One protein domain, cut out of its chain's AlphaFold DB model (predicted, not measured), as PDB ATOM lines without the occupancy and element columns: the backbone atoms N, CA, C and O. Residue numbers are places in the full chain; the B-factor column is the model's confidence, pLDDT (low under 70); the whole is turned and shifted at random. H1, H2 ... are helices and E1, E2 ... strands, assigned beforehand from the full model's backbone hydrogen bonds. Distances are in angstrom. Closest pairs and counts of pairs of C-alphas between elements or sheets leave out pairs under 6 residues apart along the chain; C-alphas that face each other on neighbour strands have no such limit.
ATOM      1  N   THR A 150     -13.206 -17.686 -46.028       87.31
ATOM      2  CA  THR A 150     -14.643 -17.922 -46.204       87.31
ATOM      3  C   THR A 150     -15.001 -19.405 -46.137       87.31
ATOM      4  O   THR A 150     -15.960 -19.758 -45.448       87.31
ATOM      5  N   SER A 151     -14.216 -20.281 -46.771       85.94
ATOM      6  CA  SER A 151     -14.391 -21.735 -46.675       85.94
ATOM      7  C   SER A 151     -14.038 -22.233 -45.276       85.94
ATOM      8  O   SER A 151     -14.822 -22.954 -44.664       85.94
ATOM      9  N   PHE A 152     -12.935 -21.748 -44.700       89.88
ATOM     10  CA  PHE A 152     -12.469 -22.144 -43.370       89.88
ATOM     11  C   PHE A 152     -13.443 -21.805 -42.228       89.88
ATOM     12  O   PHE A 152     -13.490 -22.504 -41.212       89.88
ATOM     13  N   THR A 153     -14.206 -20.717 -42.354       89.50
ATOM     14  CA  THR A 153     -15.169 -20.291 -41.323       89.50
ATOM     15  C   THR A 153     -16.564 -20.871 -41.501       89.50
ATOM     16  O   THR A 153     -17.272 -21.039 -40.505       89.50
ATOM     17  N   ARG A 154     -16.978 -21.154 -42.741       89.62
ATOM     18  CA  ARG A 154     -18.322 -21.662 -43.045       89.62
ATOM     19  C   ARG A 154     -18.403 -23.180 -42.994       89.62
ATOM     20  O   ARG A 154     -19.432 -23.698 -42.570       89.62
ATOM     21  N   ASP A 155     -17.341 -23.865 -43.401       90.50
ATOM     22  CA  ASP A 155     -17.311 -25.318 -43.501       90.50
ATOM     23  C   ASP A 155     -16.508 -25.928 -42.343       90.50
ATOM     24  O   ASP A 155     -15.275 -25.871 -42.277       90.50
ATOM     25  N   ALA A 156     -17.243 -26.496 -41.384       88.94
ATOM     26  CA  ALA A 156     -16.651 -27.148 -40.226       88.94
ATOM     27  C   ALA A 156     -15.901 -28.431 -40.608       88.94
ATOM     28  O   ALA A 156     -14.874 -28.724 -39.992       88.94
ATOM     29  N   ASP A 157     -16.378 -29.164 -41.612       89.56
ATOM     30  CA  ASP A 157     -15.776 -30.423 -42.038       89.56
ATOM     31  C   ASP A 157     -14.459 -30.148 -42.759       89.56
ATOM     32  O   ASP A 157     -13.439 -30.748 -42.417       89.56
ATOM     33  N   PHE A 158     -14.436 -29.154 -43.649       88.88
ATOM     34  CA  PHE A 158     -13.211 -28.674 -44.294       88.88
ATOM     35  C   PHE A 158     -12.156 -28.239 -43.269       88.88
ATOM     36  O   PHE A 158     -11.001 -28.672 -43.310       88.88
ATOM     37  N   LYS A 159     -12.560 -27.450 -42.266       91.12
ATOM     38  CA  LYS A 159     -11.668 -27.047 -41.172       91.12
ATOM     39  C   LYS A 159     -11.101 -28.248 -40.409       91.12
ATOM     40  O   LYS A 159      -9.914 -28.252 -40.075       91.12
ATOM     41  N   GLN A 160     -11.923 -29.250 -40.100       90.81
ATOM     42  CA  GLN A 160     -11.452 -30.452 -39.405       90.81
ATOM     43  C   GLN A 160     -10.524 -31.298 -40.278       90.81
ATOM     44  O   GLN A 160      -9.541 -31.833 -39.761       90.81
ATOM     45  N   GLN A 161     -10.786 -31.390 -41.582       91.31
ATOM     46  CA  GLN A 161      -9.923 -32.098 -42.527       91.31
ATOM     47  C   GLN A 161      -8.524 -31.475 -42.571       91.31
ATOM     48  O   GLN A 161      -7.543 -32.192 -42.369       91.31
ATOM     49  N   ILE A 162      -8.428 -30.146 -42.704       92.62
ATOM     50  CA  ILE A 162      -7.141 -29.431 -42.686       92.62
ATOM     51  C   ILE A 162      -6.403 -29.681 -41.369       92.62
ATOM     52  O   ILE A 162      -5.238 -30.069 -41.365       92.62
ATOM     53  N   LEU A 163      -7.079 -29.517 -40.228       93.19
ATOM     54  CA  LEU A 163      -6.454 -29.746 -38.922       93.19
ATOM     55  C   LEU A 163      -5.984 -31.193 -38.743       93.19
ATOM     56  O   LEU A 163      -4.956 -31.432 -38.112       93.19
ATOM     57  N   THR A 164      -6.728 -32.159 -39.274       92.69
ATOM     58  CA  THR A 164      -6.359 -33.578 -39.210       92.69
ATOM     59  C   THR A 164      -5.134 -33.861 -40.073       92.69
ATOM     60  O   THR A 164      -4.226 -34.546 -39.608       92.69
ATOM     61  N   SER A 165      -5.067 -33.281 -41.274       92.00
ATOM     62  CA  SER A 165      -3.903 -33.361 -42.161       92.00
ATOM     63  C   SER A 165      -2.651 -32.766 -41.504       92.00
ATOM     64  O   SER A 165      -1.659 -33.477 -41.351       92.00
ATOM     65  N   ILE A 166      -2.732 -31.539 -40.970       93.06
ATOM     66  CA  ILE A 166      -1.622 -30.885 -40.249       93.06
ATOM     67  C   ILE A 166      -1.123 -31.764 -39.098       93.06
ATOM     68  O   ILE A 166       0.074 -31.993 -38.934       93.06
ATOM     69  N   ARG A 167      -2.042 -32.276 -38.272       93.19
ATOM     70  CA  ARG A 167      -1.677 -33.114 -37.123       93.19
ATOM     71  C   ARG A 167      -1.030 -34.422 -37.552       93.19
ATOM     72  O   ARG A 167      -0.092 -34.855 -36.890       93.19
ATOM     73  N   ALA A 168      -1.521 -35.046 -38.618       91.62
ATOM     74  CA  ALA A 168      -0.940 -36.273 -39.141       91.62
ATOM     75  C   ALA A 168       0.514 -36.047 -39.578       91.62
ATOM     76  O   ALA A 168       1.387 -36.821 -39.194       91.62
ATOM     77  N   GLU A 169       0.799 -34.958 -40.294       91.88
ATOM     78  CA  GLU A 169       2.162 -34.627 -40.722       91.88
ATOM     79  C   GLU A 169       3.099 -34.332 -39.547       91.88
ATOM     80  O   GLU A 169       4.197 -34.890 -39.477       91.88
ATOM     81  N   LEU A 170       2.637 -33.549 -38.567       92.19
ATOM     82  CA  LEU A 170       3.420 -33.257 -37.363       92.19
ATOM     83  C   LEU A 170       3.700 -34.520 -36.535       92.19
ATOM     84  O   LEU A 170       4.788 -34.672 -35.981       92.19
ATOM     85  N   LEU A 171       2.744 -35.452 -36.454       91.62
ATOM     86  CA  LEU A 171       2.931 -36.739 -35.773       91.62
ATOM     87  C   LEU A 171       3.923 -37.653 -36.501       91.62
ATOM     88  O   LEU A 171       4.614 -38.433 -35.849       91.62
ATOM     89  N   LEU A 172       4.021 -37.538 -37.826       90.38
ATOM     90  CA  LEU A 172       5.037 -38.218 -38.634       90.38
ATOM     91  C   LEU A 172       6.426 -37.572 -38.511       90.38
ATOM     92  O   LEU A 172       7.377 -38.065 -39.117       90.38
ATOM     93  N   GLY A 173       6.558 -36.487 -37.742       89.88
ATOM     94  CA  GLY A 173       7.819 -35.772 -37.572       89.88
ATOM     95  C   GLY A 173       8.203 -34.925 -38.783       89.88
ATOM     96  O   GLY A 173       9.386 -34.649 -38.965       89.88
ATOM     97  N   LYS A 174       7.230 -34.522 -39.612       90.69
ATOM     98  CA  LYS A 174       7.451 -33.622 -40.750       90.69
ATOM     99  C   LYS A 174       7.142 -32.176 -40.365       90.69
ATOM    100  O   LYS A 174       6.200 -31.923 -39.614       90.69
ATOM    101  N   ASP A 175       7.931 -31.249 -40.901       91.69
ATOM    102  CA  ASP A 175       7.618 -29.821 -40.854       91.69
ATOM    103  C   ASP A 175       6.404 -29.536 -41.741       91.69
ATOM    104  O   ASP A 175       6.316 -30.036 -42.864       91.69
ATOM    105  N   VAL A 176       5.477 -28.721 -41.236       92.56
ATOM    106  CA  VAL A 176       4.273 -28.320 -41.972       92.56
ATOM    107  C   VAL A 176       4.411 -26.866 -42.392       92.56
ATOM    108  O   VAL A 176       4.484 -25.975 -41.543       92.56
ATOM    109  N   HIS A 177       4.417 -26.625 -43.700       92.62
ATOM    110  CA  HIS A 177       4.477 -25.286 -44.280       92.62
ATOM    111  C   HIS A 177       3.081 -24.839 -44.703       92.62
ATOM    112  O   HIS A 177       2.524 -25.346 -45.674       92.62
ATOM    113  N   LEU A 178       2.521 -23.874 -43.978       92.44
ATOM    114  CA  LEU A 178       1.248 -23.258 -44.330       92.44
ATOM    115  C   LEU A 178       1.527 -21.983 -45.117       92.44
ATOM    116  O   LEU A 178       2.245 -21.104 -44.634       92.44
ATOM    117  N   GLN A 179       0.958 -21.877 -46.315       92.62
ATOM    118  CA  GLN A 179       1.147 -20.725 -47.195       92.62
ATOM    119  C   GLN A 179      -0.179 -20.327 -47.828       92.62
ATOM    120  O   GLN A 179      -0.812 -21.141 -48.494       92.62
ATOM    121  N   ASN A 180      -0.568 -19.069 -47.650       92.81
ATOM    122  CA  ASN A 180      -1.762 -18.506 -48.258       92.81
ATOM    123  C   ASN A 180      -1.402 -17.266 -49.071       92.81
ATOM    124  O   ASN A 180      -0.920 -16.274 -48.518       92.81
ATOM    125  N   ASP A 181      -1.686 -17.311 -50.367       91.88
ATOM    126  CA  ASP A 181      -1.618 -16.147 -51.239       91.88
ATOM    127  C   ASP A 181      -2.956 -15.391 -51.213       91.88
ATOM    128  O   ASP A 181      -4.017 -15.919 -51.571       91.88
ATOM    129  N   MET A 182      -2.912 -14.131 -50.780       91.31
ATOM    130  CA  MET A 182      -4.069 -13.232 -50.754       91.31
ATOM    131  C   MET A 182      -4.619 -12.948 -52.155       91.31
ATOM    132  O   MET A 182      -5.820 -12.744 -52.308       91.31
ATOM    133  N   ALA A 183      -3.767 -12.949 -53.186       89.00
ATOM    134  CA  ALA A 183      -4.203 -12.717 -54.562       89.00
ATOM    135  C   ALA A 183      -5.010 -13.900 -55.115       89.00
ATOM    136  O   ALA A 183      -5.927 -13.694 -55.906       89.00
ATOM    137  N   VAL A 184      -4.691 -15.121 -54.675       88.50
ATOM    138  CA  VAL A 184      -5.392 -16.350 -55.080       88.50
ATOM    139  C   VAL A 184      -6.690 -16.521 -54.298       88.50
ATOM    140  O   VAL A 184      -7.732 -16.824 -54.868       88.50
ATOM    141  N   THR A 185      -6.638 -16.306 -52.984       87.75
ATOM    142  CA  THR A 185      -7.795 -16.498 -52.095       87.75
ATOM    143  C   THR A 185      -8.796 -15.345 -52.140       87.75
ATOM    144  O   THR A 185      -9.962 -15.539 -51.799       87.75
ATOM    145  N   GLY A 186      -8.367 -14.146 -52.550       89.00
ATOM    146  CA  GLY A 186      -9.183 -12.930 -52.511       89.00
ATOM    147  C   GLY A 186      -9.442 -12.399 -51.095       89.00
ATOM    148  O   GLY A 186     -10.269 -11.503 -50.919       89.00
ATOM    149  N   ASP A 187      -8.759 -12.948 -50.087       91.12
ATOM    150  CA  ASP A 187      -8.919 -12.570 -48.686       91.12
ATOM    151  C   ASP A 187      -8.090 -11.327 -48.326       91.12
ATOM    152  O   ASP A 187      -7.081 -10.999 -48.954       91.12
ATOM    153  N   THR A 188      -8.498 -10.631 -47.262       93.31
ATOM    154  CA  THR A 188      -7.689  -9.542 -46.706       93.31
ATOM    155  C   THR A 188      -6.522 -10.092 -45.886       93.31
ATOM    156  O   THR A 188      -6.622 -11.157 -45.281       93.31
ATOM    157  N   LEU A 189      -5.444  -9.312 -45.747       93.25
ATOM    158  CA  LEU A 189      -4.286  -9.683 -44.915       93.25
ATOM    159  C   LEU A 189      -4.672 -10.099 -43.494       93.25
ATOM    160  O   LEU A 189      -4.109 -11.041 -42.934       93.25
ATOM    161  N   SER A 190      -5.627  -9.384 -42.904       93.38
ATOM    162  CA  SER A 190      -6.127  -9.660 -41.561       93.38
ATOM    163  C   SER A 190      -6.789 -11.033 -41.483       93.38
ATOM    164  O   SER A 190      -6.529 -11.780 -40.538       93.38
ATOM    165  N   ASP A 191      -7.604 -11.372 -42.481       94.00
ATOM    166  CA  ASP A 191      -8.341 -12.632 -42.543       94.00
ATOM    167  C   ASP A 191      -7.395 -13.802 -42.798       94.00
ATOM    168  O   ASP A 191      -7.403 -14.778 -42.046       94.00
ATOM    169  N   THR A 192      -6.494 -13.668 -43.774       92.94
ATOM    170  CA  THR A 192      -5.476 -14.679 -44.078       92.94
ATOM    171  C   THR A 192      -4.599 -14.969 -42.862       92.94
ATOM    172  O   THR A 192      -4.388 -16.128 -42.491       92.94
ATOM    173  N   ARG A 193      -4.137 -13.920 -42.169       93.75
ATOM    174  CA  ARG A 193      -3.349 -14.069 -40.941       93.75
ATOM    175  C   ARG A 193      -4.152 -14.750 -39.835       93.75
ATOM    176  O   ARG A 193      -3.602 -15.583 -39.115       93.75
ATOM    177  N   LEU A 194      -5.433 -14.418 -39.702       92.88
ATOM    178  CA  LEU A 194      -6.316 -15.030 -38.715       92.88
ATOM    179  C   LEU A 194      -6.511 -16.530 -38.980       92.88
ATOM    180  O   LEU A 194      -6.458 -17.304 -38.023       92.88
ATOM    181  N   VAL A 195      -6.692 -16.954 -40.236       93.69
ATOM    182  CA  VAL A 195      -6.784 -18.383 -40.605       93.69
ATOM    183  C   VAL A 195      -5.527 -19.123 -40.170       93.69
ATOM    184  O   VAL A 195      -5.612 -20.080 -39.394       93.69
ATOM    185  N   LEU A 196      -4.356 -18.648 -40.604       93.12
ATOM    186  CA  LEU A 196      -3.084 -19.298 -40.293       93.12
ATOM    187  C   LEU A 196      -2.833 -19.347 -38.787       93.12
ATOM    188  O   LEU A 196      -2.467 -20.393 -38.254       93.12
ATOM    189  N   GLN A 197      -3.118 -18.261 -38.069       92.62
ATOM    190  CA  GLN A 197      -2.972 -18.233 -36.618       92.62
ATOM    191  C   GLN A 197      -3.918 -19.225 -35.923       92.62
ATOM    192  O   GLN A 197      -3.511 -19.889 -34.970       92.62
ATOM    193  N   GLN A 198      -5.160 -19.379 -36.396       92.75
ATOM    194  CA  GLN A 198      -6.087 -20.377 -35.851       92.75
ATOM    195  C   GLN A 198      -5.605 -21.811 -36.094       92.75
ATOM    196  O   GLN A 198      -5.679 -22.632 -35.174       92.75
ATOM    197  N   LEU A 199      -5.089 -22.108 -37.289       92.44
ATOM    198  CA  LEU A 199      -4.499 -23.409 -37.621       92.44
ATOM    199  C   LEU A 199      -3.280 -23.718 -36.741       92.44
ATOM    200  O   LEU A 199      -3.166 -24.824 -36.204       92.44
ATOM    201  N   CYS A 200      -2.424 -22.718 -36.518       91.75
ATOM    202  CA  CYS A 200      -1.255 -22.830 -35.650       91.75
ATOM    203  C   CYS A 200      -1.660 -23.113 -34.205       91.75
ATOM    204  O   CYS A 200      -1.223 -24.107 -33.628       91.75
ATOM    205  N   VAL A 201      -2.548 -22.289 -33.634       92.25
ATOM    206  CA  VAL A 201      -3.023 -22.435 -32.247       92.25
ATOM    207  C   VAL A 201      -3.670 -23.805 -32.020       92.25
ATOM    208  O   VAL A 201      -3.417 -24.449 -31.002       92.25
ATOM    209  N   ALA A 202      -4.458 -24.288 -32.983       91.62
ATOM    210  CA  ALA A 202      -5.115 -25.593 -32.911       91.62
ATOM    211  C   ALA A 202      -4.155 -26.797 -33.029       91.62
ATOM    212  O   ALA A 202      -4.573 -27.931 -32.756       91.62
ATOM    213  N   SER A 203      -2.899 -26.556 -33.419       92.00
ATOM    214  CA  SER A 203      -1.872 -27.577 -33.670       92.00
ATOM    215  C   SER A 203      -0.682 -27.504 -32.699       92.00
ATOM    216  O   SER A 203       0.183 -28.380 -32.723       92.00
ATOM    217  N   LEU A 204      -0.655 -26.529 -31.777       90.88
ATOM    218  CA  LEU A 204       0.459 -26.298 -30.837       90.88
ATOM    219  C   LEU A 204       0.834 -27.502 -29.979       90.88
ATOM    220  O   LEU A 204       1.993 -27.659 -29.608       90.88
ATOM    221  N   THR A 205      -0.127 -28.364 -29.655       91.69
ATOM    222  CA  THR A 205       0.118 -29.567 -28.847       91.69
ATOM    223  C   THR A 205       1.087 -30.544 -29.511       91.69
ATOM    224  O   THR A 205       1.731 -31.327 -28.809       91.69
ATOM    225  N   HIS A 206       1.200 -30.485 -30.840       90.88
ATOM    226  CA  HIS A 206       2.051 -31.347 -31.660       90.88
ATOM    227  C   HIS A 206       3.361 -30.674 -32.080       90.88
ATOM    228  O   HIS A 206       4.199 -31.326 -32.695       90.88
ATOM    229  N   CYS A 207       3.555 -29.401 -31.728       92.06
ATOM    230  CA  CYS A 207       4.706 -28.624 -32.160       92.06
ATOM    231  C   CYS A 207       5.740 -28.402 -31.045       92.06
ATOM    232  O   CYS A 207       5.486 -28.655 -29.858       92.06
ATOM    233  N   VAL A 208       6.914 -27.888 -31.421       91.56
ATOM    234  CA  VAL A 208       7.924 -27.387 -30.476       91.56
ATOM    235  C   VAL A 208       7.370 -26.189 -29.696       91.56
ATOM    236  O   VAL A 208       6.688 -25.328 -30.244       91.56
ATOM    237  N   ARG A 209       7.659 -26.125 -28.390       87.38
ATOM    238  CA  ARG A 209       7.108 -25.096 -27.492       87.38
ATOM    239  C   ARG A 209       7.659 -23.691 -27.761       87.38
ATOM    240  O   ARG A 209       6.960 -22.720 -27.495       87.38
ATOM    241  N   ASP A 210       8.878 -23.619 -28.280       87.44
ATOM    242  CA  ASP A 210       9.639 -22.378 -28.442       87.44
ATOM    243  C   ASP A 210       9.596 -21.834 -29.882       87.44
ATOM    244  O   ASP A 210      10.338 -20.915 -30.216       87.44
ATOM    245  N   GLN A 211       8.747 -22.401 -30.748       87.75
ATOM    246  CA  GLN A 211       8.595 -21.919 -32.121       87.75
ATOM    247  C   GLN A 211       7.856 -20.573 -32.164       87.75
ATOM    248  O   GLN A 211       6.945 -20.325 -31.367       87.75
ATOM    249  N   ASP A 212       8.215 -19.726 -33.129       85.31
ATOM    250  CA  ASP A 212       7.470 -18.500 -33.401       85.31
ATOM    251  C   ASP A 212       6.113 -18.841 -34.036       85.31
ATOM    252  O   ASP A 212       6.012 -19.675 -34.934       85.31
ATOM    253  N   LEU A 213       5.053 -18.209 -33.534       85.00
ATOM    254  CA  LEU A 213       3.669 -18.429 -33.968       85.00
ATOM    255  C   LEU A 213       3.112 -17.250 -34.758       85.00
ATOM    256  O   LEU A 213       1.901 -17.168 -34.980       85.00
ATOM    257  N   VAL A 214       3.971 -16.305 -35.129       88.88
ATOM    258  CA  VAL A 214       3.594 -15.138 -35.915       88.88
ATOM    259  C   VAL A 214       3.745 -15.467 -37.402       88.88
ATOM    260  O   VAL A 214       4.866 -15.675 -37.859       88.88
ATOM    261  N   PRO A 215       2.646 -15.479 -38.186       91.62
ATOM    262  CA  PRO A 215       2.755 -15.643 -39.628       91.62
ATOM    263  C   PRO A 215       3.560 -14.499 -40.247       91.62
ATOM    264  O   PRO A 215       3.304 -13.323 -39.960       91.62
ATOM    265  N   ALA A 216       4.527 -14.849 -41.089       92.25
ATOM    266  CA  ALA A 216       5.340 -13.911 -41.841       92.25
ATOM    267  C   ALA A 216       4.580 -13.433 -43.081       92.25
ATOM    268  O   ALA A 216       3.844 -14.194 -43.704       92.25
ATOM    269  N   VAL A 217       4.772 -12.166 -43.448       93.62
ATOM    270  CA  VAL A 217       4.132 -11.552 -44.617       93.62
ATOM    271  C   VAL A 217       5.208 -11.196 -45.633       93.62
ATOM    272  O   VAL A 217       6.150 -10.468 -45.315       93.62
ATOM    273  N   ARG A 218       5.068 -11.702 -46.858       91.62
ATOM    274  CA  ARG A 218       5.973 -11.460 -47.986       91.62
ATOM    275  C   ARG A 218       5.157 -11.032 -49.203       91.62
ATOM    276  O   ARG A 218       4.718 -11.854 -50.001       91.62
ATOM    277  N   GLY A 219       4.933  -9.725 -49.334       91.19
ATOM    278  CA  GLY A 219       4.059  -9.185 -50.377       91.19
ATOM    279  C   GLY A 219       2.621  -9.677 -50.190       91.19
ATOM    280  O   GLY A 219       2.009  -9.379 -49.167       91.19
ATOM    281  N   ASN A 220       2.115 -10.448 -51.156       90.06
ATOM    282  CA  ASN A 220       0.767 -11.026 -51.112       90.06
ATOM    283  C   ASN A 220       0.696 -12.377 -50.386       90.06
ATOM    284  O   ASN A 220      -0.394 -12.879 -50.126       90.06
ATOM    285  N   LEU A 221       1.847 -12.954 -50.040       92.56
ATOM    286  CA  LEU A 221       1.940 -14.251 -49.392       92.56
ATOM    287  C   LEU A 221       1.995 -14.090 -47.872       92.56
ATOM    288  O   LEU A 221       2.796 -13.308 -47.348       92.56
ATOM    289  N   VAL A 222       1.190 -14.873 -47.163       93.50
ATOM    290  CA  VAL A 222       1.303 -15.062 -45.715       93.50
ATOM    291  C   VAL A 222       1.700 -16.507 -45.456       93.50
ATOM    292  O   VAL A 222       1.043 -17.425 -45.943       93.50
ATOM    293  N   GLU A 223       2.768 -16.717 -44.694       93.94
ATOM    294  CA  GLU A 223       3.313 -18.052 -44.453       93.94
ATOM    295  C   GLU A 223       3.722 -18.283 -43.000       93.94
ATOM    296  O   GLU A 223       4.081 -17.356 -42.271       93.94
ATOM    297  N   ILE A 224       3.666 -19.540 -42.574       93.94
ATOM    298  CA  ILE A 224       4.158 -19.993 -41.274       93.94
ATOM    299  C   ILE A 224       4.581 -21.456 -41.364       93.94
ATOM    300  O   ILE A 224       3.926 -22.269 -42.015       93.94
ATOM    301  N   THR A 225       5.674 -21.788 -40.685       93.06
ATOM    302  CA  THR A 225       6.175 -23.158 -40.582       93.06
ATOM    303  C   THR A 225       5.938 -23.669 -39.171       93.06
ATOM    304  O   THR A 225       6.293 -23.002 -38.200       93.06
ATOM    305  N   LEU A 226       5.347 -24.854 -39.061       93.38
ATOM    306  CA  LEU A 226       5.164 -25.560 -37.801       93.38
ATOM    307  C   LEU A 226       6.187 -26.685 -37.702       93.38
ATOM    308  O   LEU A 226       6.238 -27.556 -38.569       93.38
ATOM    309  N   HIS A 227       6.963 -26.674 -36.621       94.25
ATOM    310  CA  HIS A 227       7.976 -27.687 -36.358       94.25
ATOM    311  C   HIS A 227       7.426 -28.768 -35.426       94.25
ATOM    312  O   HIS A 227       6.914 -28.436 -34.347       94.25
TER     313      HIS A 227
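What this domain is: This is residues 150 to 227 of the 233 residues of an uncharacterized protein of Achlya hypogyna (UniProt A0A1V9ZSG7). A small sheet of three strands has H4 lying along one face, while the longest helix, H2, packs on the sheet with residues 165 to 170 near its end. The other end of H2 reaches away from the sheet and makes a corner with the short H1. The printed part has 78 residues, with four named helices and three named strands in the order H1, H2, E1, H3, H4, E2, E3; the sheet runs E1, E3, E2, antiparallel throughout, and the class is mixed, helices and strands. The whole is compact, with a radius of gyration of the C-alphas of 12.2 A, and only just flat, spanning 32 by 28 by 16 A.

Where its parts are: H1 is residues 150 to 154, beginning at C-alpha 150 at (-14.643, -17.922, -46.204). H2 is residues 156 to 171 and 22.3 A long. E1 is residues 176 to 181, 16.4 A, followed directly by H3, residues 182 to 185. H4 is residues 189 to 201, 18.0 A, beginning at C-alpha 189 at (-4.286, -9.683, -44.915). E2 is residues 216 to 218. E3 is residues 221 to 226, 16.5 A, ending at C-alpha 226 at (5.164, -25.560, -37.801).

How they stand to each other: E3 is the inner strand. E1 and E3 are antiparallel at 169 degrees, with N 178 and O 224 2.9 A apart, within hydrogen-bond range. E2 and E3 form an antiparallel hairpin at 147 degrees, with N 216 and O 223 2.8 A apart, also within range. H2 and H4 with the sheet E1, E3, E2 make two layers, that is, helices on one face of a sheet. E1, H3, H4 and E2 form a split strand-helix-strand unit, two strands running the same way with E3 between them, and its crossover is right-handed. H4 has a height over the sheet of 9.1 A and runs along the strands, at 8 degrees to E3 on the local plane; the closest C-alphas of H4 and E3, Arg 193 and Val 222, are 6.7 A apart. H2 is on the sheet, and its closest C-alpha pair with E1 is Ile 166 and Val 176, 6.7 A. H2 and H4 are close but not clearly touching, the closest C-alphas being Leu 163 and Leu 199, 6.8 A, at a steep tilt of 56 degrees, the same way. H1 and H2 touch only at the corner, H2 with residues 158 to 159 alone; the closest C-alphas are Phe 152 and Lys 159, 5.4 A. H3 is not on the sheet, but only just, with 4 pairs of C-alphas within 10 A. In H1, H2 and H4 every O i to N i+4 pair is within hydrogen-bond range; H3 is too short for one.

The domain as a whole: The two C-alphas farthest apart are those of Leu 172 and Thr 188, 32.4 A. The printed part has no cut. The link from H4 to E2, residues 202 to 215, is long. The mean pLDDT of the printed part is 91.3, and no printed residue is under 70.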